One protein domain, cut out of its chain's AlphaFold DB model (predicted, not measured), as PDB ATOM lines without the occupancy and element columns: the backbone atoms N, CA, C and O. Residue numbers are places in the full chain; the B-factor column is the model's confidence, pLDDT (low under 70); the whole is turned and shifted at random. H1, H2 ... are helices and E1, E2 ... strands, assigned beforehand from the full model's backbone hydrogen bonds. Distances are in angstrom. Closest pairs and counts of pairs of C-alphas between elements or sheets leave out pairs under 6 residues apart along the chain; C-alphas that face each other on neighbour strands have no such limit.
ATOM      1  N   ILE A  91     201.114 122.723 141.215       49.28
ATOM      2  CA  ILE A  91     200.886 122.085 142.512       49.28
ATOM      3  C   ILE A  91     200.659 123.125 143.623       49.28
ATOM      4  O   ILE A  91     200.079 122.757 144.641       49.28
ATOM      5  N   LEU A  92     201.068 124.386 143.446       42.28
ATOM      6  CA  LEU A  92     200.963 125.440 144.462       42.28
ATOM      7  C   LEU A  92     199.740 126.354 144.290       42.28
ATOM      8  O   LEU A  92     199.227 126.813 145.302       42.28
ATOM      9  N   ASP A  93     199.230 126.565 143.071       45.84
ATOM     10  CA  ASP A  93     198.016 127.387 142.876       45.84
ATOM     11  C   ASP A  93     196.722 126.670 143.309       45.84
ATOM     12  O   ASP A  93     195.700 127.315 143.521       45.84
ATOM     13  N   ASN A  94     196.782 125.352 143.527       44.94
ATOM     14  CA  ASN A  94     195.749 124.596 144.231       44.94
ATOM     15  C   ASN A  94     196.278 124.173 145.608       44.94
ATOM     16  O   ASN A  94     196.643 123.007 145.824       44.94
ATOM     17  N   GLU A  95     196.255 125.107 146.565       46.28
ATOM     18  CA  GLU A  95     195.876 124.738 147.934       46.28
ATOM     19  C   GLU A  95     194.721 123.745 147.826       46.28
ATOM     20  O   GLU A  95     193.744 124.012 147.131       46.28
ATOM     21  N   HIS A  96     194.915 122.568 148.421       57.44
ATOM     22  CA  HIS A  96     194.132 121.349 148.234       57.44
ATOM     23  C   HIS A  96     192.716 121.614 147.729       57.44
ATOM     24  O   HIS A  96     191.834 121.922 148.543       57.44
ATOM     25  N   SER A  97     192.515 121.489 146.411       71.38
ATOM     26  CA  SER A  97     191.165 121.619 145.883       71.38
ATOM     27  C   SER A  97     190.320 120.587 146.620       71.38
ATOM     28  O   SER A  97     190.761 119.460 146.877       71.38
ATOM     29  N   GLU A  98     189.136 120.991 147.060       80.75
ATOM     30  CA  GLU A  98     188.241 120.110 147.808       80.75
ATOM     31  C   GLU A  98     188.011 118.793 147.045       80.75
ATOM     32  O   GLU A  98     187.967 117.716 147.633       80.75
ATOM     33  N   HIS A  99     188.029 118.862 145.711       83.06
ATOM     34  CA  HIS A  99     187.981 117.718 144.809       83.06
ATOM     35  C   HIS A  99     189.168 116.746 144.951       83.06
ATOM     36  O   HIS A  99     188.958 115.535 144.969       83.06
ATOM     37  N   GLU A 100     190.405 117.232 145.085       87.00
ATOM     38  CA  GLU A 100     191.572 116.361 145.290       87.00
ATOM     39  C   GLU A 100     191.541 115.669 146.655       87.00
ATOM     40  O   GLU A 100     191.866 114.484 146.740       87.00
ATOM     41  N   LYS A 101     191.108 116.379 147.709       89.19
ATOM     42  CA  LYS A 101     190.891 115.789 149.043       89.19
ATOM     43  C   LYS A 101     189.831 114.694 148.990       89.19
ATOM     44  O   LYS A 101     190.096 113.575 149.413       89.19
ATOM     45  N   ASN A 102     188.681 114.988 148.387       91.00
ATOM     46  CA  ASN A 102     187.588 114.029 148.240       91.00
ATOM     47  C   ASN A 102     188.020 112.795 147.436       91.00
ATOM     48  O   ASN A 102     187.681 111.668 147.802       91.00
ATOM     49  N   CYS A 103     188.809 112.983 146.371       91.94
ATOM     50  CA  CYS A 103     189.389 111.858 145.645       91.94
ATOM     51  C   CYS A 103     190.348 111.038 146.529       91.94
ATOM     52  O   CYS A 103     190.249 109.809 146.561       91.94
ATOM     53  N   LEU A 104     191.255 111.687 147.266       92.19
ATOM     54  CA  LEU A 104     192.196 110.995 148.148       92.19
ATOM     55  C   LEU A 104     191.471 110.187 149.232       92.19
ATOM     56  O   LEU A 104     191.829 109.031 149.467       92.19
ATOM     57  N   ASP A 105     190.439 110.759 149.848       91.75
ATOM     58  CA  ASP A 105     189.629 110.097 150.870       91.75
ATOM     59  C   ASP A 105     188.911 108.871 150.301       91.75
ATOM     60  O   ASP A 105     188.929 107.798 150.912       91.75
ATOM     61  N   LEU A 106     188.344 108.988 149.095       90.88
ATOM     62  CA  LEU A 106     187.706 107.876 148.392       90.88
ATOM     63  C   LEU A 106     188.698 106.736 148.118       90.88
ATOM     64  O   LEU A 106     188.411 105.578 148.429       90.88
ATOM     65  N   ILE A 107     189.882 107.055 147.583       91.31
ATOM     66  CA  ILE A 107     190.936 106.069 147.298       91.31
ATOM     67  C   ILE A 107     191.393 105.386 148.583       91.31
ATOM     68  O   ILE A 107     191.534 104.164 148.617       91.31
ATOM     69  N   THR A 108     191.624 106.169 149.632       91.38
ATOM     70  CA  THR A 108     192.128 105.687 150.918       91.38
ATOM     71  C   THR A 108     191.115 104.761 151.581       91.38
ATOM     72  O   THR A 108     191.460 103.654 151.999       91.38
ATOM     73  N   LYS A 109     189.838 105.157 151.599       89.44
ATOM     74  CA  LYS A 109     188.739 104.333 152.109       89.44
ATOM     75  C   LYS A 109     188.622 103.017 151.341       89.44
ATOM     76  O   LYS A 109     188.577 101.958 151.963       89.44
ATOM     77  N   ASN A 110     188.630 103.060 150.008       88.06
ATOM     78  CA  ASN A 110     188.549 101.854 149.180       88.06
ATOM     79  C   ASN A 110     189.753 100.930 149.389       88.06
ATOM     80  O   ASN A 110     189.585  99.716 149.470       88.06
ATOM     81  N   TYR A 111     190.951 101.500 149.531       86.50
ATOM     82  CA  TYR A 111     192.177 100.747 149.767       86.50
ATOM     83  C   TYR A 111     192.150  99.984 151.098       86.50
ATOM     84  O   TYR A 111     192.507  98.811 151.126       86.50
ATOM     85  N   TYR A 112     191.698 100.603 152.193       86.44
ATOM     86  CA  TYR A 112     191.631  99.919 153.490       86.44
ATOM     87  C   TYR A 112     190.470  98.930 153.598       86.44
ATOM     88  O   TYR A 112     190.600  97.921 154.288       86.44
ATOM     89  N   LEU A 113     189.350  99.193 152.916       85.50
ATOM     90  CA  LEU A 113     188.217  98.269 152.892       85.50
ATOM     91  C   LEU A 113     188.494  97.047 152.010       85.50
ATOM     92  O   LEU A 113     188.135  95.939 152.390       85.50
ATOM     93  N   ASN A 114     189.137  97.239 150.852       81.06
ATOM     94  CA  ASN A 114     189.431  96.185 149.880       81.06
ATOM     95  C   ASN A 114     190.810  96.399 149.213       81.06
ATOM     96  O   ASN A 114     190.880  96.852 148.064       81.06
ATOM     97  N   PRO A 115     191.917  96.004 149.873       68.62
ATOM     98  CA  PRO A 115     193.289  96.270 149.411       68.62
ATOM     99  C   PRO A 115     193.648  95.725 148.018       68.62
ATOM    100  O   PRO A 115     194.647  96.146 147.436       68.62
ATOM    101  N   GLY A 116     192.858  94.790 147.476       67.06
ATOM    102  CA  GLY A 116     193.079  94.158 146.170       67.06
ATOM    103  C   GLY A 116     192.142  94.601 145.042       67.06
ATOM    104  O   GLY A 116     192.319  94.128 143.925       67.06
ATOM    105  N   ALA A 117     191.161  95.472 145.306       70.69
ATOM    106  CA  ALA A 117     190.105  95.814 144.342       70.69
ATOM    107  C   ALA A 117     189.955  97.327 144.094       70.69
ATOM    108  O   ALA A 117     188.874  97.810 143.756       70.69
ATOM    109  N   ASN A 118     191.034  98.089 144.286       87.31
ATOM    110  CA  ASN A 118     191.037  99.527 144.043       87.31
ATOM    111  C   ASN A 118     191.478  99.811 142.600       87.31
ATOM    112  O   ASN A 118     192.672  99.754 142.287       87.31
ATOM    113  N   TYR A 119     190.511 100.074 141.723       91.81
ATOM    114  CA  TYR A 119     190.697 100.271 140.284       91.81
ATOM    115  C   TYR A 119     190.273 101.683 139.880       91.81
ATOM    116  O   TYR A 119     189.380 102.256 140.496       91.81
ATOM    117  N   ILE A 120     190.880 102.252 138.835       92.25
ATOM    118  CA  ILE A 120     190.440 103.557 138.315       92.25
ATOM    119  C   ILE A 120     189.018 103.442 137.751       92.25
ATOM    120  O   ILE A 120     188.208 104.334 137.978       92.25
ATOM    121  N   SER A 121     188.686 102.326 137.095       91.25
ATOM    122  CA  SER A 121     187.338 102.081 136.559       91.25
ATOM    123  C   SER A 121     186.212 102.083 137.597       91.25
ATOM    124  O   SER A 121     185.054 102.258 137.222       91.25
ATOM    125  N   SER A 122     186.520 101.882 138.883       89.62
ATOM    126  CA  SER A 122     185.526 101.902 139.960       89.62
ATOM    127  C   SER A 122     185.363 103.274 140.618       89.62
ATOM    128  O   SER A 122     184.499 103.436 141.483       89.62
ATOM    129  N   LEU A 123     186.164 104.268 140.220       87.69
ATOM    130  CA  LEU A 123     186.023 105.642 140.683       87.69
ATOM    131  C   LEU A 123     184.995 106.397 139.835       87.69
ATOM    132  O   LEU A 123     184.935 106.257 138.617       87.69
ATOM    133  N   SER A 124     184.202 107.243 140.488       84.38
ATOM    134  CA  SER A 124     183.335 108.199 139.794       84.38
ATOM    135  C   SER A 124     184.190 109.300 139.156       84.38
ATOM    136  O   SER A 124     184.937 109.966 139.878       84.38
ATOM    137  N   GLU A 125     184.068 109.517 137.834       81.31
ATOM    138  CA  GLU A 125     184.792 110.590 137.118       81.31
ATOM    139  C   GLU A 125     184.458 111.989 137.685       81.31
ATOM    140  O   GLU A 125     185.330 112.859 137.692       81.31
ATOM    141  N   ASP A 126     183.246 112.189 138.223       82.56
ATOM    142  CA  ASP A 126     182.806 113.462 138.824       82.56
ATOM    143  C   ASP A 126     183.547 113.784 140.131       82.56
ATOM    144  O   ASP A 126     183.760 114.948 140.474       82.56
ATOM    145  N   VAL A 127     183.955 112.749 140.871       84.19
ATOM    146  CA  VAL A 127     184.685 112.891 142.139       84.19
ATOM    147  C   VAL A 127     186.191 112.832 141.898       84.19
ATOM    148  O   VAL A 127     186.949 113.639 142.438       84.19
ATOM    149  N   CYS A 128     186.643 111.888 141.075       88.88
ATOM    150  CA  CYS A 128     188.050 111.699 140.781       88.88
ATOM    151  C   CYS A 128     188.310 111.470 139.293       88.88
ATOM    152  O   CYS A 128     188.326 110.342 138.802       88.88
ATOM    153  N   ASN A 129     188.576 112.565 138.584       88.31
ATOM    154  CA  ASN A 129     189.061 112.513 137.212       88.31
ATOM    155  C   ASN A 129     190.554 112.130 137.159       88.31
ATOM    156  O   ASN A 129     191.269 112.122 138.168       88.31
ATOM    157  N   HIS A 130     191.055 111.843 135.956       88.56
ATOM    158  CA  HIS A 130     192.437 111.399 135.817       88.56
ATOM    159  C   HIS A 130     193.473 112.481 136.174       88.56
ATOM    160  O   HIS A 130     194.561 112.136 136.637       88.56
ATOM    161  N   GLN A 131     193.143 113.772 136.033       86.06
ATOM    162  CA  GLN A 131     194.025 114.870 136.442       86.06
ATOM    163  C   GLN A 131     194.227 114.885 137.965       86.06
ATOM    164  O   GLN A 131     195.364 115.008 138.422       86.06
ATOM    165  N   HIS A 132     193.166 114.679 138.756       88.50
ATOM    166  CA  HIS A 132     193.266 114.547 140.215       88.50
ATOM    167  C   HIS A 132     194.186 113.377 140.591       88.50
ATOM    168  O   HIS A 132     195.074 113.533 141.428       88.50
ATOM    169  N   LEU A 133     194.045 112.225 139.923       90.31
ATOM    170  CA  LEU A 133     194.913 111.062 140.147       90.31
ATOM    171  C   LEU A 133     196.386 111.369 139.861       90.31
ATOM    172  O   LEU A 133     197.252 111.005 140.659       90.31
ATOM    173  N   ALA A 134     196.683 112.052 138.752       88.81
ATOM    174  CA  ALA A 134     198.051 112.460 138.451       88.81
ATOM    175  C   ALA A 134     198.596 113.433 139.499       88.81
ATOM    176  O   ALA A 134     199.694 113.203 140.000       88.81
ATOM    177  N   ASN A 135     197.829 114.455 139.892       87.44
ATOM    178  CA  ASN A 135     198.238 115.420 140.915       87.44
ATOM    179  C   ASN A 135     198.570 114.722 142.247       87.44
ATOM    180  O   ASN A 135     199.650 114.934 142.809       87.44
ATOM    181  N   LEU A 136     197.687 113.835 142.726       89.50
ATOM    182  CA  LEU A 136     197.890 113.063 143.958       89.50
ATOM    183  C   LEU A 136     199.130 112.157 143.873       89.50
ATOM    184  O   LEU A 136     199.911 112.065 144.826       89.50
ATOM    185  N   ALA A 137     199.347 111.498 142.733       89.56
ATOM    186  CA  ALA A 137     200.502 110.626 142.533       89.56
ATOM    187  C   ALA A 137     201.821 111.413 142.444       89.56
ATOM    188  O   ALA A 137     202.819 111.020 143.049       89.56
ATOM    189  N   PHE A 138     201.832 112.563 141.764       86.19
ATOM    190  CA  PHE A 138     202.993 113.460 141.707       86.19
ATOM    191  C   PHE A 138     203.378 114.010 143.078       86.19
ATOM    192  O   PHE A 138     204.562 114.090 143.409       86.19
ATOM    193  N   ARG A 139     202.378 114.320 143.908       83.88
ATOM    194  CA  ARG A 139     202.556 114.719 145.311       83.88
ATOM    195  C   ARG A 139     202.922 113.554 146.233       83.88
ATOM    196  O   ARG A 139     203.120 113.772 147.424       83.88
ATOM    197  N   LYS A 140     203.045 112.332 145.699       87.00
ATOM    198  CA  LYS A 140     203.340 111.108 146.454       87.00
ATOM    199  C   LYS A 140     202.336 110.879 147.585       87.00
ATOM    200  O   LYS A 140     202.733 110.489 148.677       87.00
ATOM    201  N   GLN A 141     201.056 111.137 147.339       89.25
ATOM    202  CA  GLN A 141     199.971 110.830 148.280       89.25
ATOM    203  C   GLN A 141     199.323 109.478 147.973       89.25
ATOM    204  O   GLN A 141     198.832 108.811 148.875       89.25
ATOM    205  N   ILE A 142     199.385 109.042 146.713       91.25
ATOM    206  CA  ILE A 142     198.938 107.720 146.267       91.25
ATOM    207  C   ILE A 142     200.009 107.061 145.401       91.25
ATOM    208  O   ILE A 142     200.902 107.722 144.869       91.25
ATOM    209  N   ASN A 143     199.875 105.753 145.224       91.50
ATOM    210  CA  ASN A 143     200.608 104.975 144.240       91.50
ATOM    211  C   ASN A 143     199.666 104.517 143.135       91.50
ATOM    212  O   ASN A 143     198.554 104.074 143.414       91.50
ATOM    213  N   VAL A 144     200.143 104.542 141.892       91.56
ATOM    214  CA  VAL A 144     199.403 103.981 140.759       91.56
ATOM    215  C   VAL A 144     200.184 102.807 140.187       91.56
ATOM    216  O   VAL A 144     201.391 102.885 139.956       91.56
ATOM    217  N   THR A 145     199.498 101.690 139.983       91.50
ATOM    218  CA  THR A 145     200.040 100.480 139.350       91.50
ATOM    219  C   THR A 145     199.143 100.050 138.193       91.50
ATOM    220  O   THR A 145     198.176 100.731 137.881       91.50
ATOM    221  N   GLY A 146     199.455  98.949 137.514       90.25
ATOM    222  CA  GLY A 146     198.638  98.450 136.405       90.25
ATOM    223  C   GLY A 146     199.140  98.859 135.021       90.25
ATOM    224  O   GLY A 146     200.179  99.503 134.859       90.25
ATOM    225  N   LYS A 147     198.407  98.415 133.996       90.69
ATOM    226  CA  LYS A 147     198.821  98.491 132.585       90.69
ATOM    227  C   LYS A 147     198.962  99.933 132.094       90.69
ATOM    228  O   LYS A 147     199.845 100.205 131.283       90.69
ATOM    229  N   PHE A 148     198.125 100.837 132.598       92.25
ATOM    230  CA  PHE A 148     198.053 102.220 132.139       92.25
ATOM    231  C   PHE A 148     198.705 103.219 133.107       92.25
ATOM    232  O   PHE A 148     198.457 104.409 133.007       92.25
ATOM    233  N   ALA A 149     199.580 102.778 134.018       91.75
ATOM    234  CA  ALA A 149     200.185 103.624 135.059       91.75
ATOM    235  C   ALA A 149     201.347 104.530 134.592       91.75
ATOM    236  O   ALA A 149     202.069 105.092 135.408       91.75
ATOM    237  N   CYS A 150     201.592 104.667 133.287       90.19
ATOM    238  CA  CYS A 150     202.778 105.366 132.774       90.19
ATOM    239  C   CYS A 150     202.735 106.902 132.919       90.19
ATOM    240  O   CYS A 150     203.715 107.561 132.581       90.19
ATOM    241  N   PHE A 151     201.614 107.459 133.386       90.38
ATOM    242  CA  PHE A 151     201.376 108.895 133.547       90.38
ATOM    243  C   PHE A 151     201.804 109.438 134.918       90.38
ATOM    244  O   PHE A 151     201.672 110.633 135.167       90.38
ATOM    245  N   VAL A 152     202.309 108.583 135.812       90.12
ATOM    246  CA  VAL A 152     202.726 108.976 137.164       90.12
ATOM    247  C   VAL A 152     204.200 108.667 137.433       90.12
ATOM    248  O   VAL A 152     204.794 107.824 136.751       90.12
ATOM    249  N   PRO A 153     204.807 109.316 138.442       88.44
ATOM    250  CA  PRO A 153     206.141 108.971 138.912       88.44
ATOM    251  C   PRO A 153     206.246 107.531 139.438       88.44
ATOM    252  O   PRO A 153     205.242 106.932 139.824       88.44
ATOM    253  N   PRO A 154     207.469 106.975 139.536       84.25
ATOM    254  CA  PRO A 154     207.693 105.687 140.184       84.25
ATOM    255  C   PRO A 154     207.190 105.664 141.638       84.25
ATOM    256  O   PRO A 154     207.539 106.533 142.439       84.25
ATOM    257  N   SER A 155     206.415 104.633 141.974       79.62
ATOM    258  CA  SER A 155     205.768 104.449 143.277       79.62
ATOM    259  C   SER A 155     206.754 104.229 144.432       79.62
ATOM    260  O   SER A 155     207.784 103.566 144.280       79.62
ATOM    261  N   ASN A 156     206.390 104.709 145.624       69.94
ATOM    262  CA  ASN A 156     206.991 104.293 146.897       69.94
ATOM    263  C   ASN A 156     206.094 103.208 147.534       69.94
ATOM    264  O   ASN A 156     204.930 103.098 147.194       69.94
ATOM    265  N   LYS A 157     206.572 102.345 148.437       70.12
ATOM    266  CA  LYS A 157     205.721 101.239 148.949       70.12
ATOM    267  C   LYS A 157     204.721 101.638 150.050       70.12
ATOM    268  O   LYS A 157     204.012 100.771 150.541       70.12
ATOM    269  N   GLN A 158     204.697 102.900 150.479       76.00
ATOM    270  CA  GLN A 158     204.076 103.294 151.755       76.00
ATOM    271  C   GLN A 158     202.688 103.940 151.626       76.00
ATOM    272  O   GLN A 158     202.002 104.069 152.633       76.00
ATOM    273  N   ASN A 159     202.254 104.313 150.419       85.81
ATOM    274  CA  ASN A 159     200.994 105.030 150.200       85.81
ATOM    275  C   ASN A 159     199.868 104.126 149.665       85.81
ATOM    276  O   ASN A 159     200.171 103.110 149.022       85.81
ATOM    277  N   PRO A 160     198.586 104.521 149.845       89.00
ATOM    278  CA  PRO A 160     197.441 103.848 149.239       89.00
ATOM    279  C   PRO A 160     197.655 103.614 147.745       89.00
ATOM    280  O   PRO A 160     198.097 104.508 147.021       89.00
ATOM    281  N   CYS A 161     197.361 102.401 147.285       90.38
ATOM    282  CA  CYS A 161     197.585 102.007 145.902       90.38
ATOM    283  C   CYS A 161     196.262 101.902 145.139       90.38
ATOM    284  O   CYS A 161     195.288 101.343 145.646       90.38
ATOM    285  N   ILE A 162     196.264 102.384 143.899       91.75
ATOM    286  CA  ILE A 162     195.190 102.203 142.924       91.75
ATOM    287  C   ILE A 162     195.742 101.589 141.631       91.75
ATOM    288  O   ILE A 162     196.899 101.805 141.259       91.75
ATOM    289  N   THR A 163     194.929 100.786 140.952       92.88
ATOM    290  CA  THR A 163     195.293 100.109 139.705       92.88
ATOM    291  C   THR A 163     194.690 100.839 138.507       92.88
ATOM    292  O   THR A 163     193.475 100.906 138.365       92.88
ATOM    293  N   ALA A 164     195.541 101.348 137.617       93.62
ATOM    294  CA  ALA A 164     195.179 101.898 136.317       93.62
ATOM    295  C   ALA A 164     194.874 100.772 135.319       93.62
ATOM    296  O   ALA A 164     195.758 100.260 134.616       93.62
ATOM    297  N   ASP A 165     193.607 100.371 135.303       93.06
ATOM    298  CA  ASP A 165     193.032  99.290 134.505       93.06
ATOM    299  C   ASP A 165     192.345  99.770 133.216       93.06
ATOM    300  O   ASP A 165     192.140  98.967 132.306       93.06
ATOM    301  N   ILE A 166     192.086 101.075 133.095       91.44
ATOM    302  CA  ILE A 166     191.536 101.714 131.892       91.44
ATOM    303  C   ILE A 166     192.524 102.705 131.247       91.44
ATOM    304  O   ILE A 166     193.388 103.249 131.943       91.44
ATOM    305  N   PRO A 167     192.429 102.944 129.921       89.25
ATOM    306  CA  PRO A 167     193.216 103.967 129.239       89.25
ATOM    307  C   PRO A 167     192.939 105.374 129.767       89.25
ATOM    308  O   PRO A 167     191.823 105.713 130.152       89.25
ATOM    309  N   ILE A 168     193.965 106.213 129.709       89.75
ATOM    310  CA  ILE A 168     193.987 107.522 130.352       89.75
ATOM    311  C   ILE A 168     193.881 108.608 129.276       89.75
ATOM    312  O   ILE A 168     194.688 108.618 128.355       89.75
ATOM    313  N   LYS A 169     192.883 109.496 129.341       89.00
ATOM    314  CA  LYS A 169     192.641 110.535 128.313       89.00
ATOM    315  C   LYS A 169     193.770 111.573 128.314       89.00
ATOM    316  O   LYS A 169     193.930 112.266 129.310       89.00
ATOM    317  N   LEU A 170     194.545 111.686 127.233       89.69
ATOM    318  CA  LEU A 170     195.747 112.534 127.176       89.69
ATOM    319  C   LEU A 170     195.423 114.019 127.370       89.69
ATOM    320  O   LEU A 170     196.128 114.715 128.098       89.69
ATOM    321  N   GLU A 171     194.357 114.495 126.735       86.69
ATOM    322  CA  GLU A 171     193.971 115.904 126.742       86.69
ATOM    323  C   GLU A 171     193.740 116.456 128.153       86.69
ATOM    324  O   GLU A 171     193.988 117.629 128.385       86.69
ATOM    325  N   GLN A 172     193.354 115.613 129.116       83.50
ATOM    326  CA  GLN A 172     193.116 116.034 130.502       83.50
ATOM    327  C   GLN A 172     194.394 116.469 131.232       83.50
ATOM    328  O   GLN A 172     194.304 117.085 132.288       83.50
ATOM    329  N   PHE A 173     195.562 116.148 130.676       83.38
ATOM    330  CA  PHE A 173     196.864 116.341 131.306       83.38
ATOM    331  C   PHE A 173     197.704 117.438 130.672       83.38
ATOM    332  O   PHE A 173     198.658 117.924 131.283       83.38
ATOM    333  N   LEU A 174     197.406 117.784 129.424       86.75
ATOM    334  CA  LEU A 174     198.218 118.713 128.664       86.75
ATOM    335  C   LEU A 174     197.820 120.145 129.002       86.75
ATOM    336  O   LEU A 174     196.658 120.523 128.868       86.75
ATOM    337  N   ALA A 175     198.793 120.975 129.367       83.25
ATOM    338  CA  ALA A 175     198.535 122.401 129.514       83.25
ATOM    339  C   ALA A 175     198.067 122.979 128.165       83.25
ATOM    340  O   ALA A 175     198.765 122.876 127.154       83.25
ATOM    341  N   GLY A 176     196.863 123.558 128.151       80.44
ATOM    342  CA  GLY A 176     196.224 124.071 126.935       80.44
ATOM    343  C   GLY A 176     195.672 122.996 125.989       80.44
ATOM    344  O   GLY A 176     195.265 123.339 124.888       80.44
ATOM    345  N   ASN A 177     195.632 121.721 126.397       85.81
ATOM    346  CA  ASN A 177     195.212 120.577 125.571       85.81
ATOM    347  C   ASN A 177     196.044 120.411 124.284       85.81
ATOM    348  O   ASN A 177     195.564 119.859 123.288       85.81
ATOM    349  N   SER A 178     197.289 120.892 124.306       90.94
ATOM    350  CA  SER A 178     198.120 121.045 123.115       90.94
ATOM    351  C   SER A 178     199.368 120.173 123.144       90.94
ATOM    352  O   SER A 178     200.066 120.054 124.154       90.94
ATOM    353  N   LEU A 179     199.670 119.606 121.981       93.50
ATOM    354  CA  LEU A 179     200.948 118.994 121.653       93.50
ATOM    355  C   LEU A 179     201.684 119.873 120.643       93.50
ATOM    356  O   LEU A 179     201.079 120.557 119.823       93.50
ATOM    357  N   PHE A 180     203.004 119.818 120.681       94.44
ATOM    358  CA  PHE A 180     203.887 120.592 119.826       94.44
ATOM    359  C   PHE A 180     204.689 119.631 118.959       94.44
ATOM    360  O   PHE A 180     205.585 118.929 119.433       94.44
ATOM    361  N   MET A 181     204.322 119.587 117.686       92.00
ATOM    362  CA  MET A 181     204.960 118.770 116.667       92.00
ATOM    363  C   MET A 181     206.127 119.528 116.052       92.00
ATOM    364  O   MET A 181     206.120 120.758 115.941       92.00
ATOM    365  N   GLU A 182     207.134 118.782 115.630       86.19
ATOM    366  CA  GLU A 182     208.260 119.366 114.925       86.19
ATOM    367  C   GLU A 182     207.873 119.889 113.532       86.19
ATOM    368  O   GLU A 182     206.963 119.356 112.894       86.19
ATOM    369  N   PRO A 183     208.534 120.960 113.068       77.12
ATOM    370  CA  PRO A 183     208.123 121.699 111.877       77.12
ATOM    371  C   PRO A 183     208.341 120.948 110.556       77.12
ATOM    372  O   PRO A 183     207.699 121.296 109.569       77.12
ATOM    373  N   THR A 184     209.242 119.959 110.498       77.56
ATOM    374  CA  THR A 184     209.685 119.362 109.224       77.56
ATOM    375  C   THR A 184     208.962 118.078 108.830       77.56
ATOM    376  O   THR A 184     209.045 117.662 107.677       77.56
ATOM    377  N   GLY A 185     208.263 117.429 109.761       78.81
ATOM    378  CA  GLY A 185     207.622 116.129 109.542       78.81
ATOM    379  C   GLY A 185     208.577 114.921 109.482       78.81
ATOM    380  O   GLY A 185     208.109 113.815 109.216       78.81
ATOM    381  N   LYS A 186     209.887 115.091 109.738       82.75
ATOM    382  CA  LYS A 186     210.890 114.019 109.914       82.75
ATOM    383  C   LYS A 186     210.542 113.021 111.032       82.75
ATOM    384  O   LYS A 186     210.825 111.831 110.904       82.75
ATOM    385  N   LEU A 187     209.963 113.484 112.138       85.56
ATOM    386  CA  LEU A 187     209.618 112.708 113.334       85.56
ATOM    387  C   LEU A 187     208.112 112.834 113.643       85.56
ATOM    388  O   LEU A 187     207.731 113.300 114.719       85.56
ATOM    389  N   PRO A 188     207.226 112.361 112.744       85.06
ATOM    390  CA  PRO A 188     205.784 112.636 112.797       85.06
ATOM    391  C   PRO A 188     205.062 111.921 113.947       85.06
ATOM    392  O   PRO A 188     203.898 112.192 114.224       85.06
ATOM    393  N   ASN A 189     205.739 110.986 114.612       89.81
ATOM    394  CA  ASN A 189     205.208 110.263 115.759       89.81
ATOM    395  C   ASN A 189     205.715 110.831 117.087       89.81
ATOM    396  O   ASN A 189     205.401 110.268 118.124       89.81
ATOM    397  N   LEU A 190     206.519 111.895 117.096       92.69
ATOM    398  CA  LEU A 190     207.042 112.489 118.323       92.69
ATOM    399  C   LEU A 190     206.500 113.903 118.504       92.69
ATOM    400  O   LEU A 190     206.571 114.723 117.590       92.69
ATOM    401  N   ALA A 191     206.009 114.182 119.706       94.31
ATOM    402  CA  ALA A 191     205.457 115.476 120.070       94.31
ATOM    403  C   ALA A 191     205.946 115.908 121.449       94.31
ATOM    404  O   ALA A 191     206.066 115.086 122.360       94.31
ATOM    405  N   LEU A 192     206.185 117.201 121.624       95.88
ATOM    406  CA  LEU A 192     206.394 117.796 122.938       95.88
ATOM    407  C   LEU A 192     205.046 118.160 123.562       95.88
ATOM    408  O   LEU A 192     204.135 118.602 122.872       95.88
ATOM    409  N   GLY A 193     204.916 118.011 124.872       94.38
ATOM    410  CA  GLY A 193     203.723 118.416 125.606       94.38
ATOM    411  C   GLY A 193     204.083 118.868 127.009       94.38
ATOM    412  O   GLY A 193     205.004 118.325 127.625       94.38
ATOM    413  N   TRP A 194     203.373 119.877 127.501       92.69
ATOM    414  CA  TRP A 194     203.506 120.322 128.881       92.69
ATOM    415  C   TRP A 194     202.576 119.509 129.761       92.69
ATOM    416  O   TRP A 194     201.367 119.518 129.553       92.69
ATOM    417  N   PHE A 195     203.150 118.820 130.735       89.06
ATOM    418  CA  PHE A 195     202.433 117.987 131.681       89.06
ATOM    419  C   PHE A 195     203.022 118.201 133.071       89.06
ATOM    420  O   PHE A 195     204.235 118.085 133.243       89.06
ATOM    421  N   GLN A 196     202.167 118.523 134.048       84.25
ATOM    422  CA  GLN A 196     202.558 118.699 135.453       84.25
ATOM    423  C   GLN A 196     203.741 119.651 135.589       84.25
ATOM    424  O   GLN A 196     204.783 119.271 136.108       84.25
ATOM    425  N   GLY A 197     203.634 120.858 135.040       86.00
ATOM    426  CA  GLY A 197     204.726 121.830 135.110       86.00
ATOM    427  C   GLY A 197     205.941 121.587 134.208       86.00
ATOM    428  O   GLY A 197     206.753 122.499 134.036       86.00
ATOM    429  N   HIS A 198     206.061 120.410 133.593       91.25
ATOM    430  CA  HIS A 198     207.267 119.955 132.914       91.25
ATOM    431  C   HIS A 198     207.038 119.673 131.428       91.25
ATOM    432  O   HIS A 198     205.962 119.265 130.995       91.25
ATOM    433  N   LEU A 199     208.079 119.891 130.625       94.06
ATOM    434  CA  LEU A 199     208.068 119.523 129.213       94.06
ATOM    435  C   LEU A 199     208.435 118.045 129.054       94.06
ATOM    436  O   LEU A 199     209.494 117.612 129.517       94.06
ATOM    437  N   HIS A 200     207.579 117.306 128.358       94.50
ATOM    438  CA  HIS A 200     207.720 115.880 128.098       94.50
ATOM    439  C   HIS A 200     207.674 115.581 126.601       94.50
ATOM    440  O   HIS A 200     207.001 116.267 125.836       94.50
ATOM    441  N   LEU A 201     208.385 114.529 126.193       94.94
ATOM    442  CA  LEU A 201     208.329 113.989 124.835       94.94
ATOM    443  C   LEU A 201     207.380 112.792 124.818       94.94
ATOM    444  O   LEU A 201     207.572 111.844 125.585       94.94
ATOM    445  N   PHE A 202     206.402 112.810 123.923       93.56
ATOM    446  CA  PHE A 202     205.411 111.759 123.724       93.56
ATOM    447  C   PHE A 202     205.624 111.086 122.372       93.56
ATOM    448  O   PHE A 202     205.853 111.748 121.365       93.56
ATOM    449  N   LEU A 203     205.540 109.758 122.363       92.31
ATOM    450  CA  LEU A 203     205.577 108.925 121.171       92.31
ATOM    451  C   LEU A 203     204.162 108.460 120.836       92.31
ATOM    452  O   LEU A 203     203.524 107.781 121.642       92.31
ATOM    453  N   ARG A 204     203.697 108.789 119.636       90.12
ATOM    454  CA  ARG A 204     202.490 108.236 119.043       90.12
ATOM    455  C   ARG A 204     202.777 106.810 118.605       90.12
ATOM    456  O   ARG A 204     203.628 106.559 117.755       90.12
ATOM    457  N   THR A 205     202.063 105.872 119.198       82.19
ATOM    458  CA  THR A 205     202.058 104.481 118.759       82.19
ATOM    459  C   THR A 205     201.184 104.354 117.516       82.19
ATOM    460  O   THR A 205     200.095 104.925 117.429       82.19
ATOM    461  N   THR A 206     201.676 103.622 116.523       68.00
ATOM    462  CA  THR A 206     200.925 103.294 115.311       68.00
ATOM    463  C   THR A 206     199.946 102.173 115.634       68.00
ATOM    464  O   THR A 206     200.248 101.005 115.431       68.00
ATOM    465  N   SER A 207     198.786 102.508 116.193       58.50
ATOM    466  CA  SER A 207     197.732 101.521 116.427       58.50
ATOM    467  C   SER A 207     196.787 101.430 115.230       58.50
ATOM    468  O   SER A 207     196.553 102.416 114.538       58.50
ATOM    469  N   THR A 208     196.207 100.248 115.015       52.66
ATOM    470  CA  THR A 208     195.114 100.012 114.059       52.66
ATOM    471  C   THR A 208     193.784 100.640 114.497       52.66
ATOM    472  O   THR A 208     192.808 100.586 113.752       52.66
ATOM    473  N   THR A 209     193.711 101.218 115.701       55.72
ATOM    474  CA  THR A 209     192.518 101.910 116.199       55.72
ATOM    475  C   THR A 209     192.394 103.332 115.651       55.72
ATOM    476  O   THR A 209     193.394 104.000 115.419       55.72
ATOM    477  N   THR A 210     191.165 103.842 115.555       58.50
ATOM    478  CA  THR A 210     190.835 105.220 115.130       58.50
ATOM    479  C   THR A 210     191.332 106.328 116.070       58.50
ATOM    480  O   THR A 210     191.243 107.502 115.722       58.50
ATOM    481  N   HIS A 211     191.843 105.982 117.254       68.50
ATOM    482  CA  HIS A 211     192.279 106.935 118.274       68.50
ATOM    483  C   HIS A 211     193.805 107.058 118.310       68.50
ATOM    484  O   HIS A 211     194.528 106.066 118.188       68.50
ATOM    485  N   ASN A 212     194.294 108.282 118.532       84.19
ATOM    486  CA  ASN A 212     195.715 108.536 118.740       84.19
ATOM    487  C   ASN A 212     196.151 107.961 120.094       84.19
ATOM    488  O   ASN A 212     195.654 108.363 121.144       84.19
ATOM    489  N   ASN A 213     197.100 107.032 120.073       89.62
ATOM    490  CA  ASN A 213     197.617 106.388 121.273       89.62
ATOM    491  C   ASN A 213     199.031 106.888 121.549       89.62
ATOM    492  O   ASN A 213     199.922 106.719 120.718       89.62
ATOM    493  N   TRP A 214     199.250 107.471 122.718       90.94
ATOM    494  CA  TRP A 214     200.486 108.135 123.101       90.94
ATOM    495  C   TRP A 214     201.171 107.428 124.265       90.94
ATOM    496  O   TRP A 214     200.540 106.866 125.163       90.94
ATOM    497  N   TYR A 215     202.497 107.488 124.274       91.38
ATOM    498  CA  TYR A 215     203.319 106.972 125.357       91.38
ATOM    499  C   TYR A 215     204.425 107.977 125.706       91.38
ATOM    500  O   TYR A 215     205.112 108.454 124.800       91.38
ATOM    501  N   PRO A 216     204.646 108.308 126.989       92.00
ATOM    502  CA  PRO A 216     205.693 109.240 127.375       92.00
ATOM    503  C   PRO A 216     207.061 108.589 127.150       92.00
ATOM    504  O   PRO A 216     207.395 107.543 127.711       92.00
ATOM    505  N   ARG A 217     207.866 109.208 126.289       92.88
ATOM    506  CA  ARG A 217     209.243 108.799 125.992       92.88
ATOM    507  C   ARG A 217     210.210 109.309 127.059       92.88
ATOM    508  O   ARG A 217     211.166 108.618 127.409       92.88
ATOM    509  N   THR A 218     209.946 110.502 127.585       92.25
ATOM    510  CA  THR A 218     210.571 111.029 128.807       92.25
ATOM    511  C   THR A 218     209.976 110.377 130.049       92.25
ATOM    512  O   THR A 218     208.800 110.020 130.055       92.25
ATOM    513  N   LYS A 219     210.762 110.249 131.123       88.62
ATOM    514  CA  LYS A 219     210.286 109.642 132.371       88.62
ATOM    515  C   LYS A 219     209.653 110.694 133.274       88.62
ATOM    516  O   LYS A 219     210.349 111.569 133.782       88.62
ATOM    517  N   ILE A 220     208.352 110.551 133.480       89.25
ATOM    518  CA  ILE A 220     207.576 111.321 134.449       89.25
ATOM    519  C   ILE A 220     208.100 111.059 135.875       89.25
ATOM    520  O   ILE A 220     208.399 109.918 136.234       89.25
ATOM    521  N   GLY A 221     208.277 112.121 136.663       85.62
ATOM    522  CA  GLY A 221     208.880 112.124 137.999       85.62
ATOM    523  C   GLY A 221     210.404 111.965 138.028       85.62
ATOM    524  O   GLY A 221     210.999 111.871 139.103       85.62
ATOM    525  N   LEU A 222     211.048 111.866 136.861       87.81
ATOM    526  CA  LEU A 222     212.500 111.761 136.693       87.81
ATOM    527  C   LEU A 222     212.981 112.732 135.604       87.81
ATOM    528  O   LEU A 222     213.854 112.407 134.794       87.81
ATOM    529  N   GLU A 223     212.423 113.938 135.596       88.94
ATOM    530  CA  GLU A 223     212.605 114.980 134.585       88.94
ATOM    531  C   GLU A 223     214.070 115.378 134.425       88.94
ATOM    532  O   GLU A 223     214.539 115.566 133.306       88.94
ATOM    533  N   LYS A 224     214.841 115.356 135.523       87.75
ATOM    534  CA  LYS A 224     216.298 115.579 135.510       87.75
ATOM    535  C   LYS A 224     217.049 114.666 134.531       87.75
ATOM    536  O   LYS A 224     218.117 115.031 134.061       87.75
ATOM    537  N   ARG A 225     216.499 113.489 134.202       87.06
ATOM    538  CA  ARG A 225     217.079 112.526 133.245       87.06
ATOM    539  C   ARG A 225     216.566 112.698 131.814       87.06
ATOM    540  O   ARG A 225     217.027 111.993 130.923       87.06
ATOM    541  N   SER A 226     215.615 113.599 131.591       88.88
ATOM    542  CA  SER A 226     214.950 113.813 130.300       88.88
ATOM    543  C   SER A 226     215.648 114.855 129.423       88.88
ATOM    544  O   SER A 226     215.347 114.942 128.235       88.88
ATOM    545  N   GLY A 227     216.607 115.606 129.979       90.81
ATOM    546  CA  GLY A 227     217.300 116.690 129.283       90.81
ATOM    547  C   GLY A 227     217.969 116.273 127.974       90.81
ATOM    548  O   GLY A 227     217.824 116.972 126.973       90.81
ATOM    549  N   SER A 373     196.084 119.712 118.406       88.19
ATOM    550  CA  SER A 373     195.215 119.196 119.466       88.19
ATOM    551  C   SER A 373     195.765 117.877 120.019       88.19
ATOM    552  O   SER A 373     195.988 116.919 119.276       88.19
ATOM    553  N   GLY A 374     195.981 117.829 121.332       82.94
ATOM    554  CA  GLY A 374     196.512 116.677 122.050       82.94
ATOM    555  C   GLY A 374     195.446 115.660 122.444       82.94
ATOM    556  O   GLY A 374     195.358 115.302 123.613       82.94
ATOM    557  N   SER A 375     194.624 115.212 121.494       88.19
ATOM    558  CA  SER A 375     193.574 114.224 121.756       88.19
ATOM    559  C   SER A 375     194.101 112.787 121.746       88.19
ATOM    560  O   SER A 375     195.015 112.441 120.983       88.19
ATOM    561  N   GLY A 376     193.488 111.928 122.566       89.38
ATOM    562  CA  GLY A 376     193.678 110.481 122.506       89.38
ATOM    563  C   GLY A 376     193.936 109.835 123.862       89.38
ATOM    564  O   GLY A 376     193.549 110.356 124.903       89.38
ATOM    565  N   PHE A 377     194.601 108.680 123.861       91.00
ATOM    566  CA  PHE A 377     194.853 107.916 125.083       91.00
ATOM    567  C   PHE A 377     196.342 107.783 125.378       91.00
ATOM    568  O   PHE A 377     197.145 107.471 124.504       91.00
ATOM    569  N   LEU A 378     196.707 107.970 126.638       90.19
ATOM    570  CA  LEU A 378     198.037 107.792 127.186       90.19
ATOM    571  C   LEU A 378     198.212 106.353 127.704       90.19
ATOM    572  O   LEU A 378     197.269 105.707 128.163       90.19
ATOM    573  N   CYS A 379     199.447 105.855 127.655       89.31
ATOM    574  CA  CYS A 379     199.860 104.547 128.184       89.31
ATOM    575  C   CYS A 379     199.353 103.316 127.427       89.31
ATOM    576  O   CYS A 379     199.508 102.189 127.906       89.31
ATOM    577  N   VAL A 380     198.814 103.492 126.224       83.94
ATOM    578  CA  VAL A 380     198.454 102.370 125.356       83.94
ATOM    579  C   VAL A 380     199.718 101.893 124.634       83.94
ATOM    580  O   VAL A 380     200.226 102.564 123.742       83.94
ATOM    581  N   ARG A 381     200.272 100.748 125.051       69.94
ATOM    582  CA  ARG A 381     201.415 100.125 124.361       69.94
ATOM    583  C   ARG A 381     200.946  99.327 123.152       69.94
ATOM    584  O   ARG A 381     199.981  98.570 123.253       69.94
ATOM    585  N   ASP A 382     201.690  99.434 122.058       61.72
ATOM    586  CA  ASP A 382     201.534  98.546 120.912       61.72
ATOM    587  C   ASP A 382     201.998  97.132 121.302       61.72
ATOM    588  O   ASP A 382     203.147  96.900 121.687       61.72
ATOM    589  N   THR A 383     201.082  96.167 121.252       54.84
ATOM    590  CA  THR A 383     201.351  94.775 121.632       54.84
ATOM    591  C   THR A 383     202.350  94.079 120.702       54.84
ATOM    592  O   THR A 383     202.890  93.031 121.070       54.84
ATOM    593  N   THR A 384     202.642  94.649 119.527       50.47
ATOM    594  CA  THR A 384     203.565  94.067 118.541       50.47
ATOM    595  C   THR A 384     205.044  94.153 118.949       50.47
ATOM    596  O   THR A 384     205.795  93.210 118.686       50.47
ATOM    597  N   GLU A 385     205.477  95.188 119.681       43.38
ATOM    598  CA  GLU A 385     206.858  95.272 120.200       43.38
ATOM    599  C   GLU A 385     207.143  94.224 121.285       43.38
ATOM    600  O   GLU A 385     208.225  93.630 121.323       43.38
ATOM    601  N   THR A 386     206.159  93.921 122.135       40.03
ATOM    602  CA  THR A 386     206.268  92.861 123.154       40.03
ATOM    603  C   THR A 386     206.473  91.471 122.551       40.03
ATOM    604  O   THR A 386     207.100  90.624 123.185       40.03
ATOM    605  N   ARG A 387     205.988  91.236 121.326       37.59
ATOM    606  CA  ARG A 387     206.156  89.960 120.620       37.59
ATOM    607  C   ARG A 387     207.581  89.795 120.084       37.59
ATOM    608  O   ARG A 387     208.200  88.772 120.336       37.59
ATOM    609  N   LYS A 388     208.165  90.850 119.500       40.34
ATOM    610  CA  LYS A 388     209.566  90.841 119.030       40.34
ATOM    611  C   LYS A 388     210.596  90.698 120.152       40.34
ATOM    612  O   LYS A 388     211.691  90.206 119.901       40.34
ATOM    613  N   LYS A 389     210.275  91.141 121.374       40.53
ATOM    614  CA  LYS A 389     211.171  90.975 122.529       40.53
ATOM    615  C   LYS A 389     211.126  89.555 123.110       40.53
ATOM    616  O   LYS A 389     212.164  89.061 123.516       40.53
ATOM    617  N   ARG A 390     209.964  88.890 123.074       40.72
ATOM    618  CA  ARG A 390     209.805  87.478 123.479       40.72
ATOM    619  C   ARG A 390     210.292  86.465 122.441       40.72
ATOM    620  O   ARG A 390     210.493  85.319 122.790       40.72
ATOM    621  N   GLU A 391     210.458  86.870 121.186       42.03
ATOM    622  CA  GLU A 391     211.046  86.030 120.127       42.03
ATOM    623  C   GLU A 391     212.584  86.161 120.051       42.03
ATOM    624  O   GLU A 391     213.217  85.547 119.196       42.03
ATOM    625  N   ARG A 392     213.194  86.986 120.916       42.72
ATOM    626  CA  ARG A 392     214.652  87.196 121.017       42.72
ATOM    627  C   ARG A 392     215.247  86.760 122.363       42.72
ATOM    628  O   ARG A 392     216.454  86.896 122.544       42.72
TER     629      ARG A 392
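AT A GLANCE: This is residues 91 to 227 and 373 to 392 of the 393 residues of an uncharacterized protein of Blumeria graminis f. sp. hordei (strain DH14) (UniProt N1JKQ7). The model has two lobes: a strongly twisted sheet of four strands, E3 to E6, and a smaller lobe where H1 and H2 meet about perpendicular beside the short strand pair E1 and E2. Residues 385 to 392, mostly in H3, stick out. The printed part has 157 residues, under half of them in named elements, in the order H1 H2 E1 E2 E3 E4 E5 E6 H3; the class is mixed. The large sheet is antiparallel, E3 - E4 - E5 - E6; E1 and E2 are parallel. The whole is compact, radius of gyration of the C-alphas 16.3 A, spanning 49 by 42 by 31 A.

HOW THE PARTS SIT: E3 (174 to 181), E4 (190 to 195), E5 (198 to 205) and E6 (213 to 216) form a meander, each strand the antiparallel neighbour of the one before. E3 bends by 98 degrees at residue 177. Within hydrogen-bond range are N 180 and O 192, 2.7 A, in the hairpin E3 and E4; N 193 and O 200, 2.9 A, in E4 and E5; N 203 and O 215, 2.8 A, in E5 and E6. E1 (143 to 145) and E2 (161 to 163) are parallel at 29 degrees, with N 145 and O 162 2.9 A apart. H1 (98 to 113), with residues 99 to 104 alone, touches H2 (130 to 138), about perpendicular at 77 degrees; their closest C-alphas, Glu 100 and His 132, are 5.6 A apart. Every O i to N i+4 pair is within hydrogen-bond range in H1 and H2, and 3 of 4 in H3 (383 to 390).

IN THESE COORDINATES: H1 begins at C-alpha 98 (188.241, 120.110, 147.808) and is 22.4 A long; E5 is 21.6 A. H3 ends at C-alpha 390 (209.805, 87.478, 123.479).

THE WHOLE: Residues 228 to 372 are not printed; the gap is 24.3 A. H1 to H2 and E1 to E2 are long links. Mean pLDDT of the printed part is 81.9; residues 381 to 392 are among those under 70.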